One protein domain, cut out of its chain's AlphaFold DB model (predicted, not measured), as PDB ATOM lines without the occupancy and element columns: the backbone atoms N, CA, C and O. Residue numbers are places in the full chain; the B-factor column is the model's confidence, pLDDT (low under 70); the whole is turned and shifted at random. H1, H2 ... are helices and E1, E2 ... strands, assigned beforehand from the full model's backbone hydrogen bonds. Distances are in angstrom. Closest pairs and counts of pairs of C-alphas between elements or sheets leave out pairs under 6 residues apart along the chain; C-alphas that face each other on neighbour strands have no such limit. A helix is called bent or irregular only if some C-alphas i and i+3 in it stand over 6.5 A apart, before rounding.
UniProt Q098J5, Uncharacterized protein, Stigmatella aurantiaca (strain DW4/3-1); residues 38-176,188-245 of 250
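What this domain is: This is residues 38 to 176 and 188 to 245 of the 250 residues of an uncharacterized protein of Stigmatella aurantiaca (strain DW4/3-1) (UniProt Q098J5). Three long helices, H1, H2 and H3, make an up-and-down bundle, each running against the one before it, with H2 near the middle of the whole. Two bent helices extend the body on the side away from H1: H5 packs on H2 with both arms, H4 packs on H3 with its first arm and on H5 with its second, and short H6 packs between H4a and H5b. The 197 printed residues hold six named helices and one named strand, in the order H1 H2 E1 H3 H4 H5 H6, mostly helix. The whole is compact, with a radius of gyration of the C-alphas of 17.9 A and spans of 56 by 41 by 30 A.

How they stand to each other: Start with H1, residues 38 to 68, which has a kink of 38 degrees near residue 61. With residues 62 to 66 alone it touches H2, residues 70 to 99, in a hairpin at a shallow tilt of 20 degrees; the closest C-alphas, of Leu 65 and Phe 73, are 5.3 A apart. Past E1, residues 106 to 108, which pairs with no named strand, look for H3, residues 115 to 137. It touches H1 the same way, the closest C-alphas, of Met 54 and Gly 129, being 3.8 A apart. By its hydrogen bonds residues 140 to 173 were assigned as one helix, H4, but it is bent, C-alphas 152 and 155 being 7.3 A apart; its arms, H4a and H4b, stand at 49 degrees. H5, residues 191 to 218, also assigned as one helix, is bent with C-alphas 205 and 208 6.9 A apart, into H5a and H5b. H5a touches H2, closest C-alphas Ala 90 and Val 204 at 5.3 A. H6, residues 226 to 235, is irregular, but only just, with C-alphas 229 and 232 6.8 A apart; it touches H4a, closest C-alphas Ala 151 and Pro 232 at 5.1 A. Every O i to N i+4 pair is within hydrogen-bond range in H3, H4a, H4b, H5a and H5b, against 23 of 27 in H1, 24 of 26 in H2 and 3 of 6 in H6.

Where its parts are: Find C-alpha 38 at (71.038, -21.585, 11.975); from there H1 runs 45.8 A. H2 runs 44.1 A, H3 33.0 A and H4b, residues 155 to 173, 27.1 A. H6 ends at C-alpha 235, (46.509, -29.015, 25.464).

The domain as a whole: The farthest C-alphas, of Lys 68 and Pro 176, are 56.5 A apart. Residues 177 to 187 are not printed, and C-alphas 176 and 188 are 7.7 A apart across the cut. Of the links printed whole, none is long. No printed residue has a pLDDT under 70.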
ATOM      1  N   GLU A  38      70.877 -20.152  12.249       93.12
ATOM      2  CA  GLU A  38      71.038 -21.585  11.975       93.12
ATOM      3  C   GLU A  38      70.136 -22.439  12.869       93.12
ATOM      4  O   GLU A  38      69.506 -23.378  12.388       93.12
ATOM      5  N   PHE A  39      70.015 -22.087  14.149       91.88
ATOM      6  CA  PHE A  39      69.140 -22.790  15.084       91.88
ATOM      7  C   PHE A  39      67.675 -22.749  14.627       91.88
ATOM      8  O   PHE A  39      67.010 -23.782  14.569       91.88
ATOM      9  N   LYS A  40      67.182 -21.575  14.211       92.12
ATOM     10  CA  LYS A  40      65.820 -21.423  13.678       92.12
ATOM     11  C   LYS A  40      65.596 -22.208  12.390       92.12
ATOM     12  O   LYS A  40      64.515 -22.765  12.209       92.12
ATOM     13  N   VAL A  41      66.600 -22.270  11.511       94.69
ATOM     14  CA  VAL A  41      66.545 -23.102  10.298       94.69
ATOM     15  C   VAL A  41      66.423 -24.576  10.678       94.69
ATOM     16  O   VAL A  41      65.499 -25.237  10.214       94.69
ATOM     17  N   GLN A  42      67.261 -25.071  11.593       95.25
ATOM     18  CA  GLN A  42      67.192 -26.460  12.063       95.25
ATOM     19  C   GLN A  42      65.833 -26.794  12.700       95.25
ATOM     20  O   GLN A  42      65.277 -27.867  12.457       95.25
ATOM     21  N   GLN A  43      65.260 -25.878  13.489       95.75
ATOM     22  CA  GLN A  43      63.916 -26.055  14.042       95.75
ATOM     23  C   GLN A  43      62.845 -26.108  12.945       95.75
ATOM     24  O   GLN A  43      61.972 -26.974  12.992       95.75
ATOM     25  N   ALA A  44      62.905 -25.221  11.948       96.31
ATOM     26  CA  ALA A  44      61.947 -25.198  10.843       96.31
ATOM     27  C   ALA A  44      62.023 -26.476   9.989       96.31
ATOM     28  O   ALA A  44      60.993 -27.068   9.664       96.31
ATOM     29  N   GLU A  45      63.233 -26.954   9.689       97.31
ATOM     30  CA  GLU A  45      63.453 -28.228   8.996       97.31
ATOM     31  C   GLU A  45      62.864 -29.406   9.777       97.31
ATOM     32  O   GLU A  45      62.229 -30.295   9.198       97.31
ATOM     33  N   ARG A  46      63.027 -29.403  11.104       97.44
ATOM     34  CA  ARG A  46      62.467 -30.438  11.973       97.44
ATOM     35  C   ARG A  46      60.940 -30.390  12.027       97.44
ATOM     36  O   ARG A  46      60.323 -31.451  11.951       97.44
ATOM     37  N   VAL A  47      60.330 -29.203  12.091       98.25
ATOM     38  CA  VAL A  47      58.867 -29.035  11.982       98.25
ATOM     39  C   VAL A  47      58.366 -29.618  10.658       98.25
ATOM     40  O   VAL A  47      57.482 -30.471  10.669       98.25
ATOM     41  N   ALA A  48      58.984 -29.251   9.531       98.38
ATOM     42  CA  ALA A  48      58.599 -29.746   8.207       98.38
ATOM     43  C   ALA A  48      58.820 -31.264   8.043       98.38
ATOM     44  O   ALA A  48      58.087 -31.947   7.323       98.38
ATOM     45  N   CYS A  49      59.842 -31.827   8.693       98.69
ATOM     46  CA  CYS A  49      60.017 -33.276   8.768       98.69
ATOM     47  C   CYS A  49      58.852 -33.932   9.524       98.69
ATOM     48  O   CYS A  49      58.222 -34.847   8.990       98.69
ATOM     49  N   LEU A  50      58.556 -33.456  10.740       98.62
ATOM     50  CA  LEU A  50      57.523 -34.038  11.599       98.62
ATOM     51  C   LEU A  50      56.140 -33.916  10.976       98.62
ATOM     52  O   LEU A  50      55.374 -34.870  11.030       98.62
ATOM     53  N   GLU A  51      55.846 -32.796  10.319       98.62
ATOM     54  CA  GLU A  51      54.611 -32.608   9.569       98.62
ATOM     55  C   GLU A  51      54.447 -33.671   8.470       98.62
ATOM     56  O   GLU A  51      53.413 -34.335   8.372       98.62
ATOM     57  N   ARG A  52      55.491 -33.904   7.664       98.62
ATOM     58  CA  ARG A  52      55.459 -34.950   6.629       98.62
ATOM     59  C   ARG A  52      55.293 -36.344   7.231       98.62
ATOM     60  O   ARG A  52      54.480 -37.118   6.728       98.62
ATOM     61  N   ALA A  53      56.017 -36.657   8.305       98.62
ATOM     62  CA  ALA A  53      55.921 -37.949   8.986       98.62
ATOM     63  C   ALA A  53      54.531 -38.179   9.605       98.62
ATOM     64  O   ALA A  53      53.970 -39.271   9.505       98.62
ATOM     65  N   MET A  54      53.941 -37.142  10.198       98.50
ATOM     66  CA  MET A  54      52.599 -37.179  10.771       98.50
ATOM     67  C   MET A  54      51.535 -37.367   9.687       98.50
ATOM     68  O   MET A  54      50.695 -38.253   9.830       98.50
ATOM     69  N   ASN A  55      51.624 -36.654   8.559       98.38
ATOM     70  CA  ASN A  55      50.715 -36.861   7.429       98.38
ATOM     71  C   ASN A  55      50.826 -38.292   6.866       98.38
ATOM     72  O   ASN A  55      49.811 -38.918   6.575       98.38
ATOM     73  N   GLN A  56      52.037 -38.858   6.782       98.31
ATOM     74  CA  GLN A  56      52.225 -40.259   6.384       98.31
ATOM     75  C   GLN A  56      51.583 -41.246   7.369       98.31
ATOM     76  O   GLN A  56      50.987 -42.233   6.941       98.31
ATOM     77  N   ALA A  57      51.690 -41.002   8.678       98.12
ATOM     78  CA  ALA A  57      51.055 -41.840   9.693       98.12
ATOM     79  C   ALA A  57      49.520 -41.747   9.630       98.12
ATOM     80  O   ALA A  57      48.838 -42.770   9.686       98.12
ATOM     81  N   VAL A  58      48.973 -40.542   9.437       97.75
ATOM     82  CA  VAL A  58      47.533 -40.314   9.228       97.75
ATOM     83  C   VAL A  58      47.046 -41.027   7.963       97.75
ATOM     84  O   VAL A  58      46.028 -41.717   7.987       97.75
ATOM     85  N   ASP A  59      47.801 -40.972   6.870       96.88
ATOM     86  CA  ASP A  59      47.459 -41.672   5.631       96.88
ATOM     87  C   ASP A  59      47.296 -43.188   5.822       96.88
ATOM     88  O   ASP A  59      46.423 -43.794   5.194       96.88
ATOM     89  N   LYS A  60      48.083 -43.815   6.709       96.12
ATOM     90  CA  LYS A  60      47.961 -45.256   7.002       96.12
ATOM     91  C   LYS A  60      46.590 -45.619   7.571       96.12
ATOM     92  O   LYS A  60      46.074 -46.686   7.243       96.12
ATOM     93  N   VAL A  61      45.997 -44.750   8.394       94.12
ATOM     94  CA  VAL A  61      44.664 -44.982   8.979       94.12
ATOM     95  C   VAL A  61      43.533 -44.523   8.061       94.12
ATOM     96  O   VAL A  61      42.480 -45.156   8.031       94.12
ATOM     97  N   LEU A  62      43.742 -43.467   7.266       95.25
ATOM     98  CA  LEU A  62      42.679 -42.887   6.439       95.25
ATOM     99  C   LEU A  62      42.513 -43.563   5.075       95.25
ATOM    100  O   LEU A  62      41.380 -43.733   4.619       95.25
ATOM    101  N   ARG A  63      43.596 -43.992   4.414       95.06
ATOM    102  CA  ARG A  63      43.512 -44.620   3.078       95.06
ATOM    103  C   ARG A  63      42.573 -45.833   3.025       95.06
ATOM    104  O   ARG A  63      41.807 -45.927   2.064       95.06
ATOM    105  N   PRO A  64      42.546 -46.742   4.022       94.56
ATOM    106  CA  PRO A  64      41.571 -47.832   4.039       94.56
ATOM    107  C   PRO A  64      40.109 -47.357   4.059       94.56
ATOM    108  O   PRO A  64      39.249 -48.008   3.461       94.56
ATOM    109  N   LEU A  65      39.823 -46.220   4.706       94.44
ATOM    110  CA  LEU A  65      38.475 -45.652   4.807       94.44
ATOM    111  C   LEU A  65      37.999 -45.055   3.484       94.44
ATOM    112  O   LEU A  65      36.808 -45.088   3.209       94.44
ATOM    113  N   GLN A  66      38.902 -44.572   2.627       95.25
ATOM    114  CA  GLN A  66      38.528 -43.955   1.349       95.25
ATOM    115  C   GLN A  66      37.655 -44.873   0.481       95.25
ATOM    116  O   GLN A  66      36.742 -44.400  -0.191       95.25
ATOM    117  N   LYS A  67      37.926 -46.185   0.505       93.44
ATOM    118  CA  LYS A  67      37.136 -47.189  -0.223       93.44
ATOM    119  C   LYS A  67      35.993 -47.763   0.614       93.44
ATOM    120  O   LYS A  67      34.914 -47.976   0.078       93.44
ATOM    121  N   LYS A  68      36.238 -48.045   1.900       94.94
ATOM    122  CA  LYS A  68      35.279 -48.744   2.775       94.94
ATOM    123  C   LYS A  68      34.168 -47.831   3.294       94.94
ATOM    124  O   LYS A  68      33.017 -48.240   3.345       94.94
ATOM    125  N   GLU A  69      34.518 -46.604   3.665       96.06
ATOM    126  CA  GLU A  69      33.635 -45.632   4.312       96.06
ATOM    127  C   GLU A  69      33.949 -44.195   3.838       96.06
ATOM    128  O   GLU A  69      34.512 -43.386   4.586       96.06
ATOM    129  N   PRO A  70      33.585 -43.822   2.594       95.88
ATOM    130  CA  PRO A  70      33.970 -42.530   2.014       95.88
ATOM    131  C   PRO A  70      33.463 -41.313   2.807       95.88
ATOM    132  O   PRO A  70      34.102 -40.262   2.820       95.88
ATOM    133  N   GLY A  71      32.309 -41.447   3.471       96.75
ATOM    134  CA  GLY A  71      31.756 -40.411   4.347       96.75
ATOM    135  C   GLY A  71      32.622 -40.173   5.584       96.75
ATOM    136  O   GLY A  71      32.971 -39.027   5.868       96.75
ATOM    137  N   THR A  72      33.017 -41.244   6.276       95.56
ATOM    138  CA  THR A  72      33.927 -41.205   7.433       95.56
ATOM    139  C   THR A  72      35.300 -40.665   7.025       95.56
ATOM    140  O   THR A  72      35.851 -39.802   7.702       95.56
ATOM    141  N   PHE A  73      35.823 -41.088   5.866       97.19
ATOM    142  CA  PHE A  73      37.074 -40.569   5.306       97.19
ATOM    143  C   PHE A  73      37.053 -39.042   5.129       97.19
ATOM    144  O   PHE A  73      37.958 -38.360   5.605       97.19
ATOM    145  N   ARG A  74      36.008 -38.481   4.499       98.00
ATOM    146  CA  ARG A  74      35.889 -37.021   4.316       98.00
ATOM    147  C   ARG A  74      35.858 -36.268   5.645       98.00
ATOM    148  O   ARG A  74      36.476 -35.213   5.756       98.00
ATOM    149  N   GLN A  75      35.172 -36.812   6.649       97.88
ATOM    150  CA  GLN A  75      35.118 -36.206   7.980       97.88
ATOM    151  C   GLN A  75      36.484 -36.221   8.676       97.88
ATOM    152  O   GLN A  75      36.855 -35.224   9.293       97.88
ATOM    153  N   TRP A  76      37.261 -37.298   8.525       97.38
ATOM    154  CA  TRP A  76      38.636 -37.358   9.024       97.38
ATOM    155  C   TRP A  76      39.571 -36.371   8.328       97.38
ATOM    156  O   TRP A  76      40.369 -35.724   9.000       97.38
ATOM    157  N   VAL A  77      39.467 -36.227   7.004       97.75
ATOM    158  CA  VAL A  77      40.255 -35.236   6.250       97.75
ATOM    159  C   VAL A  77      39.916 -33.817   6.712       97.75
ATOM    160  O   VAL A  77      40.824 -33.032   6.978       97.75
ATOM    161  N   ALA A  78      38.629 -33.503   6.886       98.19
ATOM    162  CA  ALA A  78      38.201 -32.215   7.430       98.19
ATOM    163  C   ALA A  78      38.745 -31.992   8.852       98.19
ATOM    164  O   ALA A  78      39.342 -30.956   9.120       98.19
ATOM    165  N   LEU A  79      38.632 -32.990   9.737       98.00
ATOM    166  CA  LEU A  79      39.196 -32.925  11.088       98.00
ATOM    167  C   LEU A  79      40.718 -32.707  11.075       98.00
ATOM    168  O   LEU A  79      41.231 -31.964  11.906       98.00
ATOM    169  N   GLN A  80      41.446 -33.337  10.151       97.94
ATOM    170  CA  GLN A  80      42.889 -33.140  10.009       97.94
ATOM    171  C   GLN A  80      43.229 -31.715   9.556       97.94
ATOM    172  O   GLN A  80      44.187 -31.135  10.062       97.94
ATOM    173  N   SER A  81      42.444 -31.142   8.642       98.06
ATOM    174  CA  SER A  81      42.587 -29.740   8.233       98.06
ATOM    175  C   SER A  81      42.330 -28.784   9.401       98.06
ATOM    176  O   SER A  81      43.128 -27.882   9.647       98.06
ATOM    177  N   ASP A  82      41.251 -29.012  10.154       98.19
ATOM    178  CA  ASP A  82      40.903 -28.197  11.322       98.19
ATOM    179  C   ASP A  82      41.977 -28.285  12.413       98.19
ATOM    180  O   ASP A  82      42.321 -27.281  13.035       98.19
ATOM    181  N   TYR A  83      42.538 -29.481  12.622       98.19
ATOM    182  CA  TYR A  83      43.655 -29.695  13.538       98.19
ATOM    183  C   TYR A  83      44.896 -28.905  13.116       98.19
ATOM    184  O   TYR A  83      45.482 -28.224  13.949       98.19
ATOM    185  N   HIS A  84      45.283 -28.970  11.840       98.00
ATOM    186  CA  HIS A  84      46.438 -28.238  11.307       98.00
ATOM    187  C   HIS A  84      46.305 -26.730  11.497       98.00
ATOM    188  O   HIS A  84      47.207 -26.090  12.041       98.00
ATOM    189  N   GLN A  85      45.156 -26.174  11.108       97.94
ATOM    190  CA  GLN A  85      44.884 -24.753  11.289       97.94
ATOM    191  C   GLN A  85      44.937 -24.366  12.772       97.94
ATOM    192  O   GLN A  85      45.600 -23.396  13.137       97.94
ATOM    193  N   TRP A  86      44.265 -25.133  13.633       98.19
ATOM    194  CA  TRP A  86      44.266 -24.862  15.064       98.19
ATOM    195  C   TRP A  86      45.665 -24.980  15.679       98.19
ATOM    196  O   TRP A  86      46.028 -24.109  16.461       98.19
ATOM    197  N   ALA A  87      46.459 -25.995  15.328       98.31
ATOM    198  CA  ALA A  87      47.801 -26.189  15.875       98.31
ATOM    199  C   ALA A  87      48.718 -25.008  15.526       98.31
ATOM    200  O   ALA A  87      49.405 -24.490  16.404       98.31
ATOM    201  N   SER A  88      48.664 -24.525  14.278       98.00
ATOM    202  CA  SER A  88      49.383 -23.317  13.860       98.00
ATOM    203  C   SER A  88      48.923 -22.077  14.632       98.00
ATOM    204  O   SER A  88      49.753 -21.386  15.223       98.00
ATOM    205  N   GLU A  89      47.611 -21.820  14.715       97.94
ATOM    206  CA  GLU A  89      47.085 -20.667  15.462       97.94
ATOM    207  C   GLU A  89      47.414 -20.737  16.963       97.94
ATOM    208  O   GLU A  89      47.693 -19.710  17.583       97.94
ATOM    209  N   ALA A  90      47.381 -21.933  17.552       98.12
ATOM    210  CA  ALA A  90      47.634 -22.152  18.968       98.12
ATOM    211  C   ALA A  90      49.109 -21.965  19.324       98.12
ATOM    212  O   ALA A  90      49.409 -21.257  20.283       98.12
ATOM    213  N   CYS A  91      50.022 -22.527  18.532       98.19
ATOM    214  CA  CYS A  91      51.455 -22.360  18.754       98.19
ATOM    215  C   CYS A  91      51.918 -20.917  18.508       98.19
ATOM    216  O   CYS A  91      52.729 -20.405  19.279       98.19
ATOM    217  N   ALA A  92      51.344 -20.225  17.519       97.06
ATOM    218  CA  ALA A  92      51.583 -18.795  17.332       97.06
ATOM    219  C   ALA A  92      51.063 -17.964  18.520       97.06
ATOM    220  O   ALA A  92      51.712 -17.010  18.938       97.06
ATOM    221  N   ALA A  93      49.915 -18.329  19.107       97.38
ATOM    222  CA  ALA A  93      49.384 -17.637  20.282       97.38
ATOM    223  C   ALA A  93      50.235 -17.852  21.546       97.38
ATOM    224  O   ALA A  93      50.345 -16.928  22.353       97.38
ATOM    225  N   VAL A  94      50.826 -19.042  21.712       96.94
ATOM    226  CA  VAL A  94      51.786 -19.344  22.789       96.94
ATOM    227  C   VAL A  94      53.057 -18.509  22.627       96.94
ATOM    228  O   VAL A  94      53.497 -17.888  23.586       96.94
ATOM    229  N   GLU A  95      53.610 -18.431  21.414       96.31
ATOM    230  CA  GLU A  95      54.756 -17.564  21.117       96.31
ATOM    231  C   GLU A  95      54.435 -16.100  21.427       96.31
ATOM    232  O   GLU A  95      55.122 -15.476  22.228       96.31
ATOM    233  N   GLU A  96      53.359 -15.554  20.852       95.94
ATOM    234  CA  GLU A  96      52.948 -14.167  21.098       95.94
ATOM    235  C   GLU A  96      52.733 -13.882  22.588       95.94
ATOM    236  O   GLU A  96      53.017 -12.776  23.046       95.94
ATOM    237  N   ALA A  97      52.285 -14.871  23.367       96.50
ATOM    238  CA  ALA A  97      52.090 -14.697  24.797       96.50
ATOM    239  C   ALA A  97      53.386 -14.370  25.554       96.50
ATOM    240  O   ALA A  97      53.332 -13.607  26.519       96.50
ATOM    241  N   LEU A  98      54.534 -14.882  25.098       94.69
ATOM    242  CA  LEU A  98      55.856 -14.578  25.664       94.69
ATOM    243  C   LEU A  98      56.332 -13.159  25.336       94.69
ATOM    244  O   LEU A  98      57.125 -12.572  26.069       94.69
ATOM    245  N   TRP A  99      55.838 -12.605  24.234       94.50
ATOM    246  CA  TRP A  99      56.260 -11.318  23.687       94.50
ATOM    247  C   TRP A  99      55.311 -10.171  24.034       94.50
ATOM    248  O   TRP A  99      55.649  -9.002  23.841       94.50
ATOM    249  N   ILE A 100      54.126 -10.489  24.560       95.12
ATOM    250  CA  ILE A 100      53.128  -9.524  25.015       95.12
ATOM    251  C   ILE A 100      53.167  -9.419  26.540       95.12
ATOM    252  O   ILE A 100      52.717 -10.304  27.271       95.12
ATOM    253  N   ASN A 101      53.611  -8.266  27.036       93.94
ATOM    254  CA  ASN A 101      53.515  -7.942  28.450       93.94
ATOM    255  C   ASN A 101      52.083  -7.502  28.785       93.94
ATOM    256  O   ASN A 101      51.687  -6.359  28.558       93.94
ATOM    257  N   THR A 102      51.303  -8.399  29.385       94.81
ATOM    258  CA  THR A 102      49.904  -8.128  29.768       94.81
ATOM    259  C   THR A 102      49.744  -7.061  30.862       94.81
ATOM    260  O   THR A 102      48.646  -6.538  31.054       94.81
ATOM    261  N   ARG A 103      50.813  -6.665  31.567       93.25
ATOM    262  CA  ARG A 103      50.758  -5.545  32.524       93.25
ATOM    263  C   ARG A 103      50.814  -4.200  31.804       93.25
ATOM    264  O   ARG A 103      49.972  -3.341  32.066       93.25
ATOM    265  N   THR A 104      51.777  -4.022  30.895       91.50
ATOM    266  CA  THR A 104      52.015  -2.744  30.192       91.50
ATOM    267  C   THR A 104      51.235  -2.611  28.883       91.50
ATOM    268  O   THR A 104      51.019  -1.499  28.397       91.50
ATOM    269  N   GLY A 105      50.776  -3.734  28.332       92.12
ATOM    270  CA  GLY A 105      50.121  -3.820  27.031       92.12
ATOM    271  C   GLY A 105      51.090  -3.719  25.847       92.12
ATOM    272  O   GLY A 105      50.664  -3.454  24.721       92.12
ATOM    273  N   GLU A 106      52.388  -3.867  26.111       92.81
ATOM    274  CA  GLU A 106      53.448  -3.754  25.116       92.81
ATOM    275  C   GLU A 106      53.754  -5.097  24.473       92.81
ATOM    276  O   GLU A 106      53.742  -6.139  25.126       92.81
ATOM    277  N   HIS A 107      54.074  -5.034  23.189       93.06
ATOM    278  CA  HIS A 107      54.603  -6.128  22.404       93.06
ATOM    279  C   HIS A 107      56.042  -5.792  22.012       93.06
ATOM    280  O   HIS A 107      56.315  -4.697  21.503       93.06
ATOM    281  N   SER A 108      56.956  -6.720  22.256       91.19
ATOM    282  CA  SER A 108      58.350  -6.643  21.822       91.19
ATOM    283  C   SER A 108      58.726  -7.955  21.151       91.19
ATOM    284  O   SER A 108      58.209  -8.996  21.518       91.19
ATOM    285  N   MET A 109      59.603  -7.930  20.152       85.12
ATOM    286  CA  MET A 109      60.070  -9.155  19.495       85.12
ATOM    287  C   MET A 109      61.589  -9.193  19.547       85.12
ATOM    288  O   MET A 109      62.264  -8.292  19.053       85.12
ATOM    289  N   GLY A 110      62.132 -10.233  20.169       84.31
ATOM    290  CA  GLY A 110      63.567 -10.459  20.268       84.31
ATOM    291  C   GLY A 110      64.083 -11.402  19.187       84.31
ATOM    292  O   GLY A 110      63.343 -11.982  18.392       84.31
ATOM    293  N   THR A 111      65.396 -11.623  19.188       84.88
ATOM    294  CA  THR A 111      66.050 -12.510  18.214       84.88
ATOM    295  C   THR A 111      65.635 -13.973  18.357       84.88
ATOM    296  O   THR A 111      65.833 -14.734  17.414       84.88
ATOM    297  N   ALA A 112      65.015 -14.367  19.472       86.50
ATOM    298  CA  ALA A 112      64.452 -15.697  19.693       86.50
ATOM    299  C   ALA A 112      63.027 -15.877  19.127       86.50
ATOM    300  O   ALA A 112      62.543 -17.002  19.109       86.50
ATOM    301  N   TYR A 113      62.380 -14.820  18.608       90.12
ATOM    302  CA  TYR A 113      60.996 -14.899  18.125       90.12
ATOM    303  C   TYR A 113      60.792 -16.021  17.086       90.12
ATOM    304  O   TYR A 113      61.556 -16.149  16.115       90.12
ATOM    305  N   GLY A 114      59.755 -16.820  17.296       93.06
ATOM    306  CA  GLY A 114      59.350 -17.991  16.525       93.06
ATOM    307  C   GLY A 114      59.984 -19.306  16.984       93.06
ATOM    308  O   GLY A 114      59.770 -20.327  16.334       93.06
ATOM    309  N   SER A 115      60.821 -19.317  18.024       92.88
ATOM    310  CA  SER A 115      61.393 -20.567  18.545       92.88
ATOM    311  C   SER A 115      60.357 -21.383  19.322       92.88
ATOM    312  O   SER A 115      60.217 -22.581  19.070       92.88
ATOM    313  N   THR A 116      59.577 -20.740  20.191       95.19
ATOM    314  CA  THR A 116      58.528 -21.390  20.990       95.19
ATOM    315  C   THR A 116      57.393 -21.887  20.101       95.19
ATOM    316  O   THR A 116      56.919 -23.008  20.277       95.19
ATOM    317  N   GLU A 117      57.009 -21.116  19.079       97.12
ATOM    318  CA  GLU A 117      56.046 -21.549  18.061       97.12
ATOM    319  C   GLU A 117      56.497 -22.867  17.416       97.12
ATOM    320  O   GLU A 117      55.729 -23.830  17.346       97.12
ATOM    321  N   ARG A 118      57.759 -22.941  16.973       97.19
ATOM    322  CA  ARG A 118      58.303 -24.141  16.326       97.19
ATOM    323  C   ARG A 118      58.388 -25.318  17.287       97.19
ATOM    324  O   ARG A 118      58.101 -26.435  16.875       97.19
ATOM    325  N   GLU A 119      58.787 -25.108  18.534       95.88
ATOM    326  CA  GLU A 119      58.824 -26.172  19.545       95.88
ATOM    327  C   GLU A 119      57.425 -26.717  19.845       95.88
ATOM    328  O   GLU A 119      57.222 -27.934  19.828       95.88
ATOM    329  N   CYS A 120      56.440 -25.831  19.998       97.75
ATOM    330  CA  CYS A 120      55.038 -26.209  20.137       97.75
ATOM    331  C   CYS A 120      54.552 -27.020  18.925       97.75
ATOM    332  O   CYS A 120      53.968 -28.092  19.100       97.75
ATOM    333  N   LEU A 121      54.849 -26.577  17.696       98.31
ATOM    334  CA  LEU A 121      54.467 -27.290  16.472       98.31
ATOM    335  C   LEU A 121      55.106 -28.678  16.380       98.31
ATOM    336  O   LEU A 121      54.437 -29.635  15.991       98.31
ATOM    337  N   GLN A 122      56.378 -28.818  16.765       98.06
ATOM    338  CA  GLN A 122      57.027 -30.129  16.827       98.06
ATOM    339  C   GLN A 122      56.289 -31.068  17.783       98.06
ATOM    340  O   GLN A 122      56.056 -32.220  17.420       98.06
ATOM    341  N   GLY A 123      55.896 -30.583  18.965       97.19
ATOM    342  CA  GLY A 123      55.105 -31.351  19.927       97.19
ATOM    343  C   GLY A 123      53.741 -31.762  19.367       97.19
ATOM    344  O   GLY A 123      53.394 -32.941  19.372       97.19
ATOM    345  N   GLN A 124      53.003 -30.810  18.790       98.06
ATOM    346  CA  GLN A 124      51.695 -31.061  18.177       98.06
ATOM    347  C   GLN A 124      51.786 -32.114  17.058       98.06
ATOM    348  O   GLN A 124      51.089 -33.132  17.087       98.06
ATOM    349  N   TYR A 125      52.701 -31.941  16.102       98.56
ATOM    350  CA  TYR A 125      52.866 -32.899  15.008       98.56
ATOM    351  C   TYR A 125      53.396 -34.254  15.483       98.56
ATOM    352  O   TYR A 125      52.950 -35.285  14.972       98.56
ATOM    353  N   ALA A 126      54.272 -34.281  16.491       98.31
ATOM    354  CA  ALA A 126      54.717 -35.516  17.125       98.31
ATOM    355  C   ALA A 126      53.554 -36.291  17.744       98.31
ATOM    356  O   ALA A 126      53.375 -37.472  17.440       98.31
ATOM    357  N   TRP A 127      52.731 -35.626  18.558       97.75
ATOM    358  CA  TRP A 127      51.543 -36.225  19.155       97.75
ATOM    359  C   TRP A 127      50.606 -36.778  18.080       97.75
ATOM    360  O   TRP A 127      50.211 -37.945  18.133       97.75
ATOM    361  N   ARG A 128      50.270 -35.966  17.074       98.06
ATOM    362  CA  ARG A 128      49.309 -36.355  16.040       98.06
ATOM    363  C   ARG A 128      49.790 -37.550  15.217       98.06
ATOM    364  O   ARG A 128      49.000 -38.448  14.926       98.06
ATOM    365  N   GLY A 129      51.075 -37.578  14.867       98.19
ATOM    366  CA  GLY A 129      51.682 -38.694  14.145       98.19
ATOM    367  C   GLY A 129      51.766 -39.963  14.993       98.19
ATOM    368  O   GLY A 129      51.391 -41.040  14.524       98.19
ATOM    369  N   PHE A 130      52.163 -39.834  16.261       98.25
ATOM    370  CA  PHE A 130      52.163 -40.932  17.229       98.25
ATOM    371  C   PHE A 130      50.760 -41.526  17.426       98.25
ATOM    372  O   PHE A 130      50.597 -42.748  17.392       98.25
ATOM    373  N   PHE A 131      49.736 -40.681  17.579       97.06
ATOM    374  CA  PHE A 131      48.340 -41.106  17.693       97.06
ATOM    375  C   PHE A 131      47.906 -41.937  16.477       97.06
ATOM    376  O   PHE A 131      47.352 -43.024  16.626       97.06
ATOM    377  N   ALA A 132      48.186 -41.459  15.261       97.56
ATOM    378  CA  ALA A 132      47.804 -42.168  14.044       97.56
ATOM    379  C   ALA A 132      48.558 -43.500  13.885       97.56
ATOM    380  O   ALA A 132      47.959 -44.518  13.536       97.56
ATOM    381  N   GLU A 133      49.859 -43.525  14.189       97.25
ATOM    382  CA  GLU A 133      50.669 -44.743  14.125       97.25
ATOM    383  C   GLU A 133      50.195 -45.791  15.148       97.25
ATOM    384  O   GLU A 133      50.005 -46.955  14.784       97.25
ATOM    385  N   THR A 134      49.953 -45.395  16.401       95.62
ATOM    386  CA  THR A 134      49.444 -46.299  17.452       95.62
ATOM    387  C   THR A 134      48.052 -46.822  17.121       95.62
ATOM    388  O   THR A 134      47.817 -48.026  17.247       95.62
ATOM    389  N   TRP A 135      47.165 -45.970  16.594       94.12
ATOM    390  CA  TRP A 135      45.860 -46.398  16.091       94.12
ATOM    391  C   TRP A 135      46.004 -47.422  14.957       94.12
ATOM    392  O   TRP A 135      45.387 -48.486  15.021       94.12
ATOM    393  N   SER A 136      46.869 -47.173  13.968       94.94
ATOM    394  CA  SER A 136      47.082 -48.102  12.846       94.94
ATOM    395  C   SER A 136      47.528 -49.501  13.289       94.94
ATOM    396  O   SER A 136      47.178 -50.493  12.652       94.94
ATOM    397  N   ARG A 137      48.269 -49.585  14.402       94.81
ATOM    398  CA  ARG A 137      48.791 -50.830  14.982       94.81
ATOM    399  C   ARG A 137      47.846 -51.468  16.005       94.81
ATOM    400  O   ARG A 137      48.103 -52.582  16.445       94.81
ATOM    401  N   GLY A 138      46.782 -50.769  16.405       92.81
ATOM    402  CA  GLY A 138      45.897 -51.187  17.494       92.81
ATOM    403  C   GLY A 138      46.560 -51.168  18.876       92.81
ATOM    404  O   GLY A 138      46.087 -51.853  19.782       92.81
ATOM    405  N   ASP A 139      47.639 -50.399  19.058       94.19
ATOM    406  CA  ASP A 139      48.363 -50.298  20.331       94.19
ATOM    407  C   ASP A 139      47.698 -49.291  21.286       94.19
ATOM    408  O   ASP A 139      48.224 -48.229  21.628       94.19
ATOM    409  N   TRP A 140      46.484 -49.637  21.711       90.44
ATOM    410  CA  TRP A 140      45.666 -48.804  22.591       90.44
ATOM    411  C   TRP A 140      46.241 -48.670  24.002       90.44
ATOM    412  O   TRP A 140      45.947 -47.694  24.687       90.44
ATOM    413  N   LYS A 141      47.066 -49.630  24.440       91.50
ATOM    414  CA  LYS A 141      47.694 -49.611  25.766       91.50
ATOM    415  C   LYS A 141      48.732 -48.496  25.854       91.50
ATOM    416  O   LYS A 141      48.693 -47.710  26.799       91.50
ATOM    417  N   THR A 142      49.625 -48.404  24.868       93.19
ATOM    418  CA  THR A 142      50.624 -47.329  24.828       93.19
ATOM    419  C   THR A 142      49.943 -45.969  24.695       93.19
ATOM    420  O   THR A 142      50.313 -45.026  25.393       93.19
ATOM    421  N   LEU A 143      48.896 -45.874  23.866       92.94
ATOM    422  CA  LEU A 143      48.130 -44.639  23.724       92.94
ATOM    423  C   LEU A 143      47.478 -44.201  25.047       92.94
ATOM    424  O   LEU A 143      47.617 -43.042  25.433       92.94
ATOM    425  N   ALA A 144      46.812 -45.115  25.757       91.75
ATOM    426  CA  ALA A 144      46.181 -44.821  27.044       91.75
ATOM    427  C   ALA A 144      47.191 -44.298  28.079       91.75
ATOM    428  O   ALA A 144      46.929 -43.288  28.722       91.75
ATOM    429  N   SER A 145      48.379 -44.908  28.169       92.56
ATOM    430  CA  SER A 145      49.426 -44.459  29.097       92.56
ATOM    431  C   SER A 145      49.916 -43.034  28.808       92.56
ATOM    432  O   SER A 145      50.157 -42.260  29.735       92.56
ATOM    433  N   VAL A 146      50.045 -42.658  27.529       94.38
ATOM    434  CA  VAL A 146      50.409 -41.284  27.146       94.38
ATOM    435  C   VAL A 146      49.307 -40.299  27.539       94.38
ATOM    436  O   VAL A 146      49.601 -39.259  28.125       94.38
ATOM    437  N   LEU A 147      48.045 -40.635  27.265       93.62
ATOM    438  CA  LEU A 147      46.901 -39.789  27.611       93.62
ATOM    439  C   LEU A 147      46.755 -39.594  29.125       93.62
ATOM    440  O   LEU A 147      46.518 -38.474  29.570       93.62
ATOM    441  N   GLU A 148      46.953 -40.647  29.920       92.38
ATOM    442  CA  GLU A 148      46.963 -40.571  31.387       92.38
ATOM    443  C   GLU A 148      48.045 -39.616  31.895       92.38
ATOM    444  O   GLU A 148      47.782 -38.788  32.769       92.38
ATOM    445  N   ARG A 149      49.252 -39.674  31.317       92.38
ATOM    446  CA  ARG A 149      50.332 -38.742  31.657       92.38
ATOM    447  C   ARG A 149      49.964 -37.300  31.307       92.38
ATOM    448  O   ARG A 149      50.157 -36.413  32.131       92.38
ATOM    449  N   TYR A 150      49.413 -37.058  30.120       94.19
ATOM    450  CA  TYR A 150      48.983 -35.716  29.714       94.19
ATOM    451  C   TYR A 150      47.853 -35.178  30.598       94.19
ATOM    452  O   TYR A 150      47.826 -33.988  30.925       94.19
ATOM    453  N   ALA A 151      46.945 -36.048  31.051       92.75
ATOM    454  CA  ALA A 151      45.853 -35.676  31.946       92.75
ATOM    455  C   ALA A 151      46.347 -35.104  33.284       92.75
ATOM    456  O   ALA A 151      45.706 -34.204  33.822       92.75
ATOM    457  N   GLN A 152      47.507 -35.547  33.787       92.31
ATOM    458  CA  GLN A 152      48.103 -35.014  35.021       92.31
ATOM    459  C   GLN A 152      48.461 -33.523  34.901       92.31
ATOM    460  O   GLN A 152      48.316 -32.775  35.865       92.31
ATOM    461  N   GLY A 153      48.886 -33.071  33.715       89.56
ATOM    462  CA  GLY A 153      49.218 -31.668  33.453       89.56
ATOM    463  C   GLY A 153      48.028 -30.805  33.017       89.56
ATOM    464  O   GLY A 153      48.133 -29.579  32.989       89.56
ATOM    465  N   LEU A 154      46.886 -31.412  32.671       92.50
ATOM    466  CA  LEU A 154      45.745 -30.699  32.089       92.50
ATOM    467  C   LEU A 154      45.182 -29.579  32.989       92.50
ATOM    468  O   LEU A 154      45.005 -28.479  32.461       92.50
ATOM    469  N   PRO A 155      44.890 -29.793  34.295       94.62
ATOM    470  CA  PRO A 155      44.308 -28.742  35.136       94.62
ATOM    471  C   PRO A 155      45.180 -27.490  35.139       94.62
ATOM    472  O   PRO A 155      44.731 -26.395  34.815       94.62
ATOM    473  N   ARG A 156      46.479 -27.700  35.344       93.12
ATOM    474  CA  ARG A 156      47.477 -26.648  35.380       93.12
ATOM    475  C   ARG A 156      47.553 -25.850  34.068       93.12
ATOM    476  O   ARG A 156      47.591 -24.624  34.092       93.12
ATOM    477  N   ARG A 157      47.524 -26.516  32.910       93.75
ATOM    478  CA  ARG A 157      47.522 -25.830  31.600       93.75
ATOM    479  C   ARG A 157      46.233 -25.059  31.334       93.75
ATOM    480  O   ARG A 157      46.278 -23.960  30.785       93.75
ATOM    481  N   ARG A 158      45.083 -25.610  31.737       94.94
ATOM    482  CA  ARG A 158      43.793 -24.908  31.649       94.94
ATOM    483  C   ARG A 158      43.802 -23.645  32.496       94.94
ATOM    484  O   ARG A 158      43.379 -22.601  32.003       94.94
ATOM    485  N   ASP A 159      44.320 -23.736  33.714       95.81
ATOM    486  CA  ASP A 159      44.395 -22.607  34.635       95.81
ATOM    487  C   ASP A 159      45.336 -21.523  34.107       95.81
ATOM    488  O   ASP A 159      44.962 -20.352  34.104       95.81
ATOM    489  N   ALA A 160      46.509 -21.889  33.582       95.94
ATOM    490  CA  ALA A 160      47.427 -20.930  32.967       95.94
ATOM    491  C   ALA A 160      46.801 -20.223  31.756       95.94
ATOM    492  O   ALA A 160      46.840 -18.997  31.664       95.94
ATOM    493  N   LEU A 161      46.156 -20.966  30.852       96.19
ATOM    494  CA  LEU A 161      45.468 -20.371  29.706       96.19
ATOM    495  C   LEU A 161      44.316 -19.450  30.144       96.19
ATOM    496  O   LEU A 161      44.142 -18.368  29.582       96.19
ATOM    497  N   ALA A 162      43.532 -19.848  31.148       96.56
ATOM    498  CA  ALA A 162      42.449 -19.030  31.686       96.56
ATOM    499  C   ALA A 162      42.976 -17.730  32.316       96.56
ATOM    500  O   ALA A 162      42.494 -16.647  31.980       96.56
ATOM    501  N   GLN A 163      44.010 -17.824  33.158       97.00
ATOM    502  CA  GLN A 163      44.663 -16.670  33.777       97.00
ATOM    503  C   GLN A 163      45.274 -15.732  32.734       97.00
ATOM    504  O   GLN A 163      45.098 -14.515  32.814       97.00
ATOM    505  N   TYR A 164      45.960 -16.280  31.728       97.69
ATOM    506  CA  TYR A 164      46.550 -15.477  30.664       97.69
ATOM    507  C   TYR A 164      45.471 -14.736  29.867       97.69
ATOM    508  O   TYR A 164      45.581 -13.528  29.657       97.69
ATOM    509  N   ARG A 165      44.378 -15.418  29.497       97.25
ATOM    510  CA  ARG A 165      43.231 -14.797  28.811       97.25
ATOM    511  C   ARG A 165      42.602 -13.673  29.626       97.25
ATOM    512  O   ARG A 165      42.254 -12.647  29.046       97.25
ATOM    513  N   GLN A 166      42.478 -13.844  30.940       97.25
ATOM    514  CA  GLN A 166      41.976 -12.791  31.819       97.25
ATOM    515  C   GLN A 166      42.898 -11.563  31.794       97.25
ATOM    516  O   GLN A 166      42.435 -10.459  31.509       97.25
ATOM    517  N   ARG A 167      44.210 -11.746  31.999       97.12
ATOM    518  CA  ARG A 167      45.182 -10.637  31.967       97.12
ATOM    519  C   ARG A 167      45.230  -9.946  30.601       97.12
ATOM    520  O   ARG A 167      45.313  -8.722  30.531       97.12
ATOM    521  N   ALA A 168      45.139 -10.714  29.516       96.75
ATOM    522  CA  ALA A 168      45.066 -10.184  28.158       96.75
ATOM    523  C   ALA A 168      43.792  -9.350  27.932       96.75
ATOM    524  O   ALA A 168      43.865  -8.284  27.326       96.75
ATOM    525  N   ALA A 169      42.638  -9.784  28.449       96.62
ATOM    526  CA  ALA A 169      41.392  -9.021  28.363       96.62
ATOM    527  C   ALA A 169      41.466  -7.702  29.153       96.62
ATOM    528  O   ALA A 169      41.040  -6.657  28.662       96.62
ATOM    529  N   GLU A 170      42.060  -7.723  30.348       96.50
ATOM    530  CA  GLU A 170      42.294  -6.517  31.148       96.50
ATOM    531  C   GLU A 170      43.240  -5.531  30.440       96.50
ATOM    532  O   GLU A 170      42.997  -4.322  30.452       96.50
ATOM    533  N   ALA A 171      44.303  -6.032  29.802       95.69
ATOM    534  CA  ALA A 171      45.225  -5.223  29.005       95.69
ATOM    535  C   ALA A 171      44.532  -4.601  27.784       95.69
ATOM    536  O   ALA A 171      44.674  -3.402  27.541       95.69
ATOM    537  N   ALA A 172      43.727  -5.394  27.069       95.69
ATOM    538  CA  ALA A 172      42.930  -4.943  25.933       95.69
ATOM    539  C   ALA A 172      41.955  -3.818  26.317       95.69
ATOM    540  O   ALA A 172      41.815  -2.847  25.577       95.69
ATOM    541  N   GLY A 173      41.339  -3.891  27.503       95.00
ATOM    542  CA  GLY A 173      40.447  -2.843  28.015       95.00
ATOM    543  C   GLY A 173      41.135  -1.494  28.267       95.00
ATOM    544  O   GLY A 173      40.470  -0.462  28.289       95.00
ATOM    545  N   ARG A 174      42.465  -1.482  28.419       94.75
ATOM    546  CA  ARG A 174      43.285  -0.268  28.594       94.75
ATOM    547  C   ARG A 174      44.030   0.134  27.318       94.75
ATOM    548  O   ARG A 174      44.871   1.036  27.360       94.75
ATOM    549  N   ALA A 175      43.776  -0.545  26.201       94.69
ATOM    550  CA  ALA A 175      44.523  -0.339  24.974       94.69
ATOM    551  C   ALA A 175      44.222   1.029  24.339       94.69
ATOM    552  O   ALA A 175      43.055   1.434  24.251       94.69
ATOM    553  N   PRO A 176      45.250   1.741  23.849       93.75
ATOM    554  CA  PRO A 176      45.057   2.996  23.141       93.75
ATOM    555  C   PRO A 176      44.420   2.765  21.761       93.75
ATOM    556  O   PRO A 176      44.701   1.777  21.081       93.75
ATOM    557  N   LYS A 188      53.165  -0.359  22.417       93.31
ATOM    558  CA  LYS A 188      51.813  -0.749  22.821       93.31
ATOM    559  C   LYS A 188      51.049  -1.328  21.632       93.31
ATOM    560  O   LYS A 188      51.201  -0.872  20.494       93.31
ATOM    561  N   LEU A 189      50.228  -2.329  21.910       94.50
ATOM    562  CA  LEU A 189      49.232  -2.810  20.963       94.50
ATOM    563  C   LEU A 189      48.019  -1.872  20.974       94.50
ATOM    564  O   LEU A 189      47.570  -1.423  22.030       94.50
ATOM    565  N   THR A 190      47.497  -1.577  19.789       95.88
ATOM    566  CA  THR A 190      46.254  -0.817  19.595       95.88
ATOM    567  C   THR A 190      45.022  -1.654  19.951       95.88
ATOM    568  O   THR A 190      45.098  -2.881  20.047       95.88
ATOM    569  N   GLN A 191      43.862  -1.008  20.101       96.19
ATOM    570  CA  GLN A 191      42.580  -1.698  20.315       96.19
ATOM    571  C   GLN A 191      42.286  -2.758  19.241       96.19
ATOM    572  O   GLN A 191      41.900  -3.876  19.581       96.19
ATOM    573  N   ASP A 192      42.533  -2.454  17.965       96.25
ATOM    574  CA  ASP A 192      42.304  -3.396  16.862       96.25
ATOM    575  C   ASP A 192      43.235  -4.612  16.925       96.25
ATOM    576  O   ASP A 192      42.841  -5.732  16.592       96.25
ATOM    577  N   GLU A 193      44.484  -4.410  17.343       96.31
ATOM    578  CA  GLU A 193      45.461  -5.490  17.491       96.31
ATOM    579  C   GLU A 193      45.105  -6.397  18.665       96.31
ATOM    580  O   GLU A 193      45.103  -7.620  18.512       96.31
ATOM    581  N   TRP A 194      44.702  -5.811  19.795       96.88
ATOM    582  CA  TRP A 194      44.152  -6.564  20.917       96.88
ATOM    583  C   TRP A 194      42.894  -7.331  20.528       96.88
ATOM    584  O   TRP A 194      42.790  -8.509  20.851       96.88
ATOM    585  N   ALA A 195      41.965  -6.729  19.781       96.50
ATOM    586  CA  ALA A 195      40.755  -7.413  19.334       96.50
ATOM    587  C   ALA A 195      41.082  -8.653  18.480       96.50
ATOM    588  O   ALA A 195      40.503  -9.726  18.687       96.50
ATOM    589  N   ARG A 196      42.054  -8.545  17.560       96.31
ATOM    590  CA  ARG A 196      42.539  -9.689  16.767       96.31
ATOM    591  C   ARG A 196      43.197 -10.749  17.647       96.31
ATOM    592  O   ARG A 196      42.880 -11.932  17.497       96.31
ATOM    593  N   TYR A 197      44.064 -10.337  18.570       96.00
ATOM    594  CA  TYR A 197      44.769 -11.244  19.473       96.00
ATOM    595  C   TYR A 197      43.807 -11.983  20.414       96.00
ATOM    596  O   TYR A 197      43.805 -13.211  20.468       96.00
ATOM    597  N   SER A 198      42.896 -11.267  21.077       96.19
ATOM    598  CA  SER A 198      41.861 -11.848  21.936       96.19
ATOM    599  C   SER A 198      40.933 -12.788  21.164       96.19
ATOM    600  O   SER A 198      40.576 -13.853  21.670       96.19
ATOM    601  N   SER A 199      40.573 -12.449  19.921       96.44
ATOM    602  CA  SER A 199      39.802 -13.341  19.047       96.44
ATOM    603  C   SER A 199      40.555 -14.646  18.758       96.44
ATOM    604  O   SER A 199      39.972 -15.727  18.878       96.44
ATOM    605  N   ARG A 200      41.861 -14.576  18.454       96.50
ATOM    606  CA  ARG A 200      42.720 -15.761  18.288       96.50
ATOM    607  C   ARG A 200      42.785 -16.590  19.571       96.50
ATOM    608  O   ARG A 200      42.471 -17.776  19.520       96.50
ATOM    609  N   LEU A 201      43.095 -15.982  20.719       96.31
ATOM    610  CA  LEU A 201      43.143 -16.676  22.016       96.31
ATOM    611  C   LEU A 201      41.829 -17.396  22.342       96.31
ATOM    612  O   LEU A 201      41.837 -18.528  22.825       96.31
ATOM    613  N   ASN A 202      40.689 -16.769  22.047       96.38
ATOM    614  CA  ASN A 202      39.381 -17.384  22.246       96.38
ATOM    615  C   ASN A 202      39.168 -18.596  21.330       96.38
ATOM    616  O   ASN A 202      38.630 -19.606  21.785       96.38
ATOM    617  N   ARG A 203      39.586 -18.541  20.059       96.19
ATOM    618  CA  ARG A 203      39.516 -19.717  19.173       96.19
ATOM    619  C   ARG A 203      40.418 -20.843  19.668       96.19
ATOM    620  O   ARG A 203      39.951 -21.976  19.763       96.19
ATOM    621  N   VAL A 204      41.653 -20.515  20.047       96.38
ATOM    622  CA  VAL A 204      42.648 -21.463  20.575       96.38
ATOM    623  C   VAL A 204      42.135 -22.167  21.829       96.38
ATOM    624  O   VAL A 204      42.227 -23.388  21.912       96.38
ATOM    625  N   ALA A 205      41.531 -21.434  22.767       96.31
ATOM    626  CA  ALA A 205      41.032 -22.002  24.018       96.31
ATOM    627  C   ALA A 205      39.780 -22.878  23.857       96.31
ATOM    628  O   ALA A 205      39.591 -23.821  24.619       96.31
ATOM    629  N   ASN A 206      38.923 -22.584  22.875       96.44
ATOM    630  CA  ASN A 206      37.639 -23.274  22.696       96.44
ATOM    631  C   ASN A 206      37.677 -24.397  21.643       96.44
ATOM    632  O   ASN A 206      36.686 -25.098  21.435       96.44
ATOM    633  N   ALA A 207      38.768 -24.544  20.895       97.25
ATOM    634  CA  ALA A 207      38.912 -25.591  19.884       97.25
ATOM    635  C   ALA A 207      39.198 -27.001  20.450       97.25
ATOM    636  O   ALA A 207      38.574 -27.932  19.941       97.25
ATOM    637  N   PRO A 208      40.032 -27.201  21.494       97.44
ATOM    638  CA  PRO A 208      40.407 -28.539  21.958       97.44
ATOM    639  C   PRO A 208      39.228 -29.464  22.307       97.44
ATOM    640  O   PRO A 208      39.229 -30.591  21.812       97.44
ATOM    641  N   PRO A 209      38.183 -29.028  23.050       97.25
ATOM    642  CA  PRO A 209      37.029 -29.891  23.322       97.25
ATOM    643  C   PRO A 209      36.304 -30.321  22.041       97.25
ATOM    644  O   PRO A 209      36.030 -31.500  21.850       97.25
ATOM    645  N   ARG A 210      36.099 -29.390  21.099       97.62
ATOM    646  CA  ARG A 210      35.426 -29.662  19.816       97.62
ATOM    647  C   ARG A 210      36.230 -30.607  18.923       97.62
ATOM    648  O   ARG A 210      35.653 -31.442  18.230       97.62
ATOM    649  N   LEU A 211      37.558 -30.473  18.917       98.12
ATOM    650  CA  LEU A 211      38.449 -31.388  18.197       98.12
ATOM    651  C   LEU A 211      38.409 -32.789  18.815       98.12
ATOM    652  O   LEU A 211      38.302 -33.766  18.075       98.12
ATOM    653  N   ALA A 212      38.433 -32.889  20.147       97.81
ATOM    654  CA  ALA A 212      38.338 -34.158  20.861       97.81
ATOM    655  C   ALA A 212      36.996 -34.863  20.610       97.81
ATOM    656  O   ALA A 212      36.986 -36.034  20.239       97.81
ATOM    657  N   GLU A 213      35.876 -34.144  20.726       97.88
ATOM    658  CA  GLU A 213      34.529 -34.652  20.433       97.88
ATOM    659  C   GLU A 213      34.431 -35.207  19.010       97.88
ATOM    660  O   GLU A 213      34.042 -36.360  18.809       97.88
ATOM    661  N   ARG A 214      34.846 -34.416  18.014       97.69
ATOM    662  CA  ARG A 214      34.809 -34.833  16.606       97.69
ATOM    663  C   ARG A 214      35.733 -36.008  16.328       97.69
ATOM    664  O   ARG A 214      35.358 -36.900  15.578       97.69
ATOM    665  N   GLN A 215      36.918 -36.034  16.930       97.56
ATOM    666  CA  GLN A 215      37.830 -37.164  16.798       97.56
ATOM    667  C   GLN A 215      37.223 -38.443  17.369       97.56
ATOM    668  O   GLN A 215      37.244 -39.478  16.708       97.56
ATOM    669  N   CYS A 216      36.643 -38.377  18.565       96.94
ATOM    670  CA  CYS A 216      36.017 -39.523  19.215       96.94
ATOM    671  C   CYS A 216      34.792 -40.041  18.466       96.94
ATOM    672  O   CYS A 216      34.628 -41.253  18.359       96.94
ATOM    673  N   ALA A 217      33.978 -39.153  17.891       96.75
ATOM    674  CA  ALA A 217      32.838 -39.542  17.063       96.75
ATOM    675  C   ALA A 217      33.249 -40.346  15.814       96.75
ATOM    676  O   ALA A 217      32.461 -41.135  15.297       96.75
ATOM    677  N   LEU A 218      34.484 -40.161  15.339       95.50
ATOM    678  CA  LEU A 218      35.026 -40.848  14.169       95.50
ATOM    679  C   LEU A 218      35.863 -42.090  14.513       95.50
ATOM    680  O   LEU A 218      36.255 -42.832  13.607       95.50
ATOM    681  N   LEU A 219      36.167 -42.321  15.794       93.25
ATOM    682  CA  LEU A 219      36.928 -43.485  16.236       93.25
ATOM    683  C   LEU A 219      36.018 -44.718  16.369       93.25
ATOM    684  O   LEU A 219      34.971 -44.653  17.020       93.25
ATOM    685  N   PRO A 220      36.418 -45.883  15.827       87.62
ATOM    686  CA  PRO A 220      35.640 -47.106  15.974       87.62
ATOM    687  C   PRO A 220      35.478 -47.494  17.447       87.62
ATOM    688  O   PRO A 220      36.467 -47.653  18.160       87.62
ATOM    689  N   LYS A 221      34.232 -47.715  17.889       88.25
ATOM    690  CA  LYS A 221      33.900 -48.170  19.256       88.25
ATOM    691  C   LYS A 221      34.452 -47.255  20.363       88.25
ATOM    692  O   LYS A 221      34.829 -47.740  21.434       88.25
ATOM    693  N   ALA A 222      34.506 -45.945  20.119       90.31
ATOM    694  CA  ALA A 222      34.877 -44.984  21.148       90.31
ATOM    695  C   ALA A 222      33.934 -45.077  22.360       90.31
ATOM    696  O   ALA A 222      32.717 -45.204  22.219       90.31
ATOM    697  N   LYS A 223      34.503 -45.019  23.568       91.69
ATOM    698  CA  LYS A 223      33.720 -44.919  24.807       91.69
ATOM    699  C   LYS A 223      33.108 -43.514  24.926       91.69
ATOM    700  O   LYS A 223      33.714 -42.570  24.419       91.69
ATOM    701  N   PRO A 224      31.996 -43.338  25.666       93.25
ATOM    702  CA  PRO A 224      31.428 -42.013  25.924       93.25
ATOM    703  C   PRO A 224      32.424 -41.025  26.543       93.25
ATOM    704  O   PRO A 224      32.392 -39.855  26.202       93.25
ATOM    705  N   SER A 225      33.354 -41.512  27.372       94.12
ATOM    706  CA  SER A 225      34.403 -40.710  28.020       94.12
ATOM    707  C   SER A 225      35.610 -40.388  27.121       94.12
ATOM    708  O   SER A 225      36.670 -39.996  27.607       94.12
ATOM    709  N   CYS A 226      35.538 -40.699  25.824       95.25
ATOM    710  CA  CYS A 226      36.652 -40.505  24.899       95.25
ATOM    711  C   CYS A 226      37.070 -39.026  24.771       95.25
ATOM    712  O   CYS A 226      38.279 -38.773  24.803       95.25
ATOM    713  N   PRO A 227      36.147 -38.047  24.645       96.62
ATOM    714  CA  PRO A 227      36.535 -36.646  24.494       96.62
ATOM    715  C   PRO A 227      37.353 -36.132  25.682       96.62
ATOM    716  O   PRO A 227      38.382 -35.484  25.486       96.62
ATOM    717  N   GLU A 228      36.963 -36.485  26.908       94.75
ATOM    718  CA  GLU A 228      37.670 -36.105  28.132       94.75
ATOM    719  C   GLU A 228      39.069 -36.724  28.198       94.75
ATOM    720  O   GLU A 228      40.005 -36.080  28.668       94.75
ATOM    721  N   LEU A 229      39.229 -37.950  27.687       93.75
ATOM    722  CA  LEU A 229      40.521 -38.635  27.625       93.75
ATOM    723  C   LEU A 229      41.455 -38.043  26.562       93.75
ATOM    724  O   LEU A 229      42.666 -38.051  26.761       93.75
ATOM    725  N   LEU A 230      40.927 -37.538  25.441       95.44
ATOM    726  CA  LEU A 230      41.737 -36.941  24.370       95.44
ATOM    727  C   LEU A 230      42.070 -35.466  24.596       95.44
ATOM    728  O   LEU A 230      43.101 -35.000  24.106       95.44
ATOM    729  N   LEU A 231      41.229 -34.731  25.326       96.12
ATOM    730  CA  LEU A 231      41.415 -33.304  25.598       96.12
ATOM    731  C   LEU A 231      42.838 -32.939  26.084       96.12
ATOM    732  O   LEU A 231      43.406 -31.993  25.528       96.12
ATOM    733  N   PRO A 232      43.454 -33.663  27.047       94.94
ATOM    734  CA  PRO A 232      44.812 -33.374  27.499       94.94
ATOM    735  C   PRO A 232      45.845 -33.306  26.381       94.94
ATOM    736  O   PRO A 232      46.730 -32.459  26.419       94.94
ATOM    737  N   ALA A 233      45.714 -34.147  25.358       95.25
ATOM    738  CA  ALA A 233      46.726 -34.260  24.321       95.25
ATOM    739  C   ALA A 233      46.744 -33.077  23.348       95.25
ATOM    740  O   ALA A 233      47.796 -32.711  22.835       95.25
ATOM    741  N   PHE A 234      45.598 -32.426  23.138       96.00
ATOM    742  CA  PHE A 234      45.553 -31.151  22.419       96.00
ATOM    743  C   PHE A 234      46.174 -30.022  23.258       96.00
ATOM    744  O   PHE A 234      46.804 -29.112  22.725       96.00
ATOM    745  N   MET A 235      46.024 -30.074  24.580       95.50
ATOM    746  CA  MET A 235      46.509 -29.015  25.464       95.50
ATOM    747  C   MET A 235      47.970 -29.179  25.892       95.50
ATOM    748  O   MET A 235      48.548 -28.202  26.350       95.50
ATOM    749  N   GLU A 236      48.570 -30.362  25.743       94.25
ATOM    750  CA  GLU A 236      49.904 -30.707  26.265       94.25
ATOM    751  C   GLU A 236      50.989 -29.670  25.936       94.25
ATOM    752  O   GLU A 236      51.796 -29.318  26.795       94.25
ATOM    753  N   HIS A 237      50.985 -29.159  24.707       93.25
ATOM    754  CA  HIS A 237      51.999 -28.225  24.209       93.25
ATOM    755  C   HIS A 237      51.555 -26.756  24.250       93.25
ATOM    756  O   HIS A 237      52.239 -25.893  23.712       93.25
ATOM    757  N   LEU A 238      50.406 -26.464  24.870       93.69
ATOM    758  CA  LEU A 238      49.911 -25.105  25.067       93.69
ATOM    759  C   LEU A 238      50.316 -24.603  26.451       93.69
ATOM    760  O   LEU A 238      49.528 -24.653  27.399       93.69
ATOM    761  N   ASP A 239      51.560 -24.144  26.567       89.94
ATOM    762  CA  ASP A 239      52.101 -23.645  27.827       89.94
ATOM    763  C   ASP A 239      52.091 -22.112  27.891       89.94
ATOM    764  O   ASP A 239      52.763 -21.435  27.122       89.94
ATOM    765  N   PHE A 240      51.320 -21.566  28.832       94.56
ATOM    766  CA  PHE A 240      51.232 -20.129  29.104       94.56
ATOM    767  C   PHE A 240      51.878 -19.743  30.450       94.56
ATOM    768  O   PHE A 240      51.788 -18.585  30.852       94.56
ATOM    769  N   HIS A 241      52.515 -20.673  31.175       92.75
ATOM    770  CA  HIS A 241      53.104 -20.384  32.495       92.75
ATOM    771  C   HIS A 241      54.256 -19.390  32.412       92.75
ATOM    772  O   HIS A 241      54.312 -18.447  33.203       92.75
ATOM    773  N   GLU A 242      55.134 -19.572  31.428       89.50
ATOM    774  CA  GLU A 242      56.265 -18.676  31.199       89.50
ATOM    775  C   GLU A 242      55.772 -17.247  30.914       89.50
ATOM    776  O   GLU A 242      56.205 -16.298  31.565       89.50
ATOM    777  N   ALA A 243      54.748 -17.102  30.065       90.12
ATOM    778  CA  ALA A 243      54.095 -15.822  29.777       90.12
ATOM    779  C   ALA A 243      53.436 -15.171  31.012       90.12
ATOM    780  O   ALA A 243      53.255 -13.952  31.076       90.12
ATOM    781  N   LEU A 244      53.060 -15.966  32.017       90.38
ATOM    782  CA  LEU A 244      52.514 -15.474  33.282       90.38
ATOM    783  C   LEU A 244      53.591 -15.051  34.290       90.38
ATOM    784  O   LEU A 244      53.229 -14.486  35.331       90.38
ATOM    785  N   GLY A 245      54.873 -15.288  33.986       80.25
ATOM    786  CA  GLY A 245      56.001 -15.078  34.893       80.25
ATOM    787  C   GLY A 245      56.071 -16.115  36.015       80.25
ATOM    788  O   GLY A 245      56.676 -15.852  37.052       80.25
TER     789      GLY A 245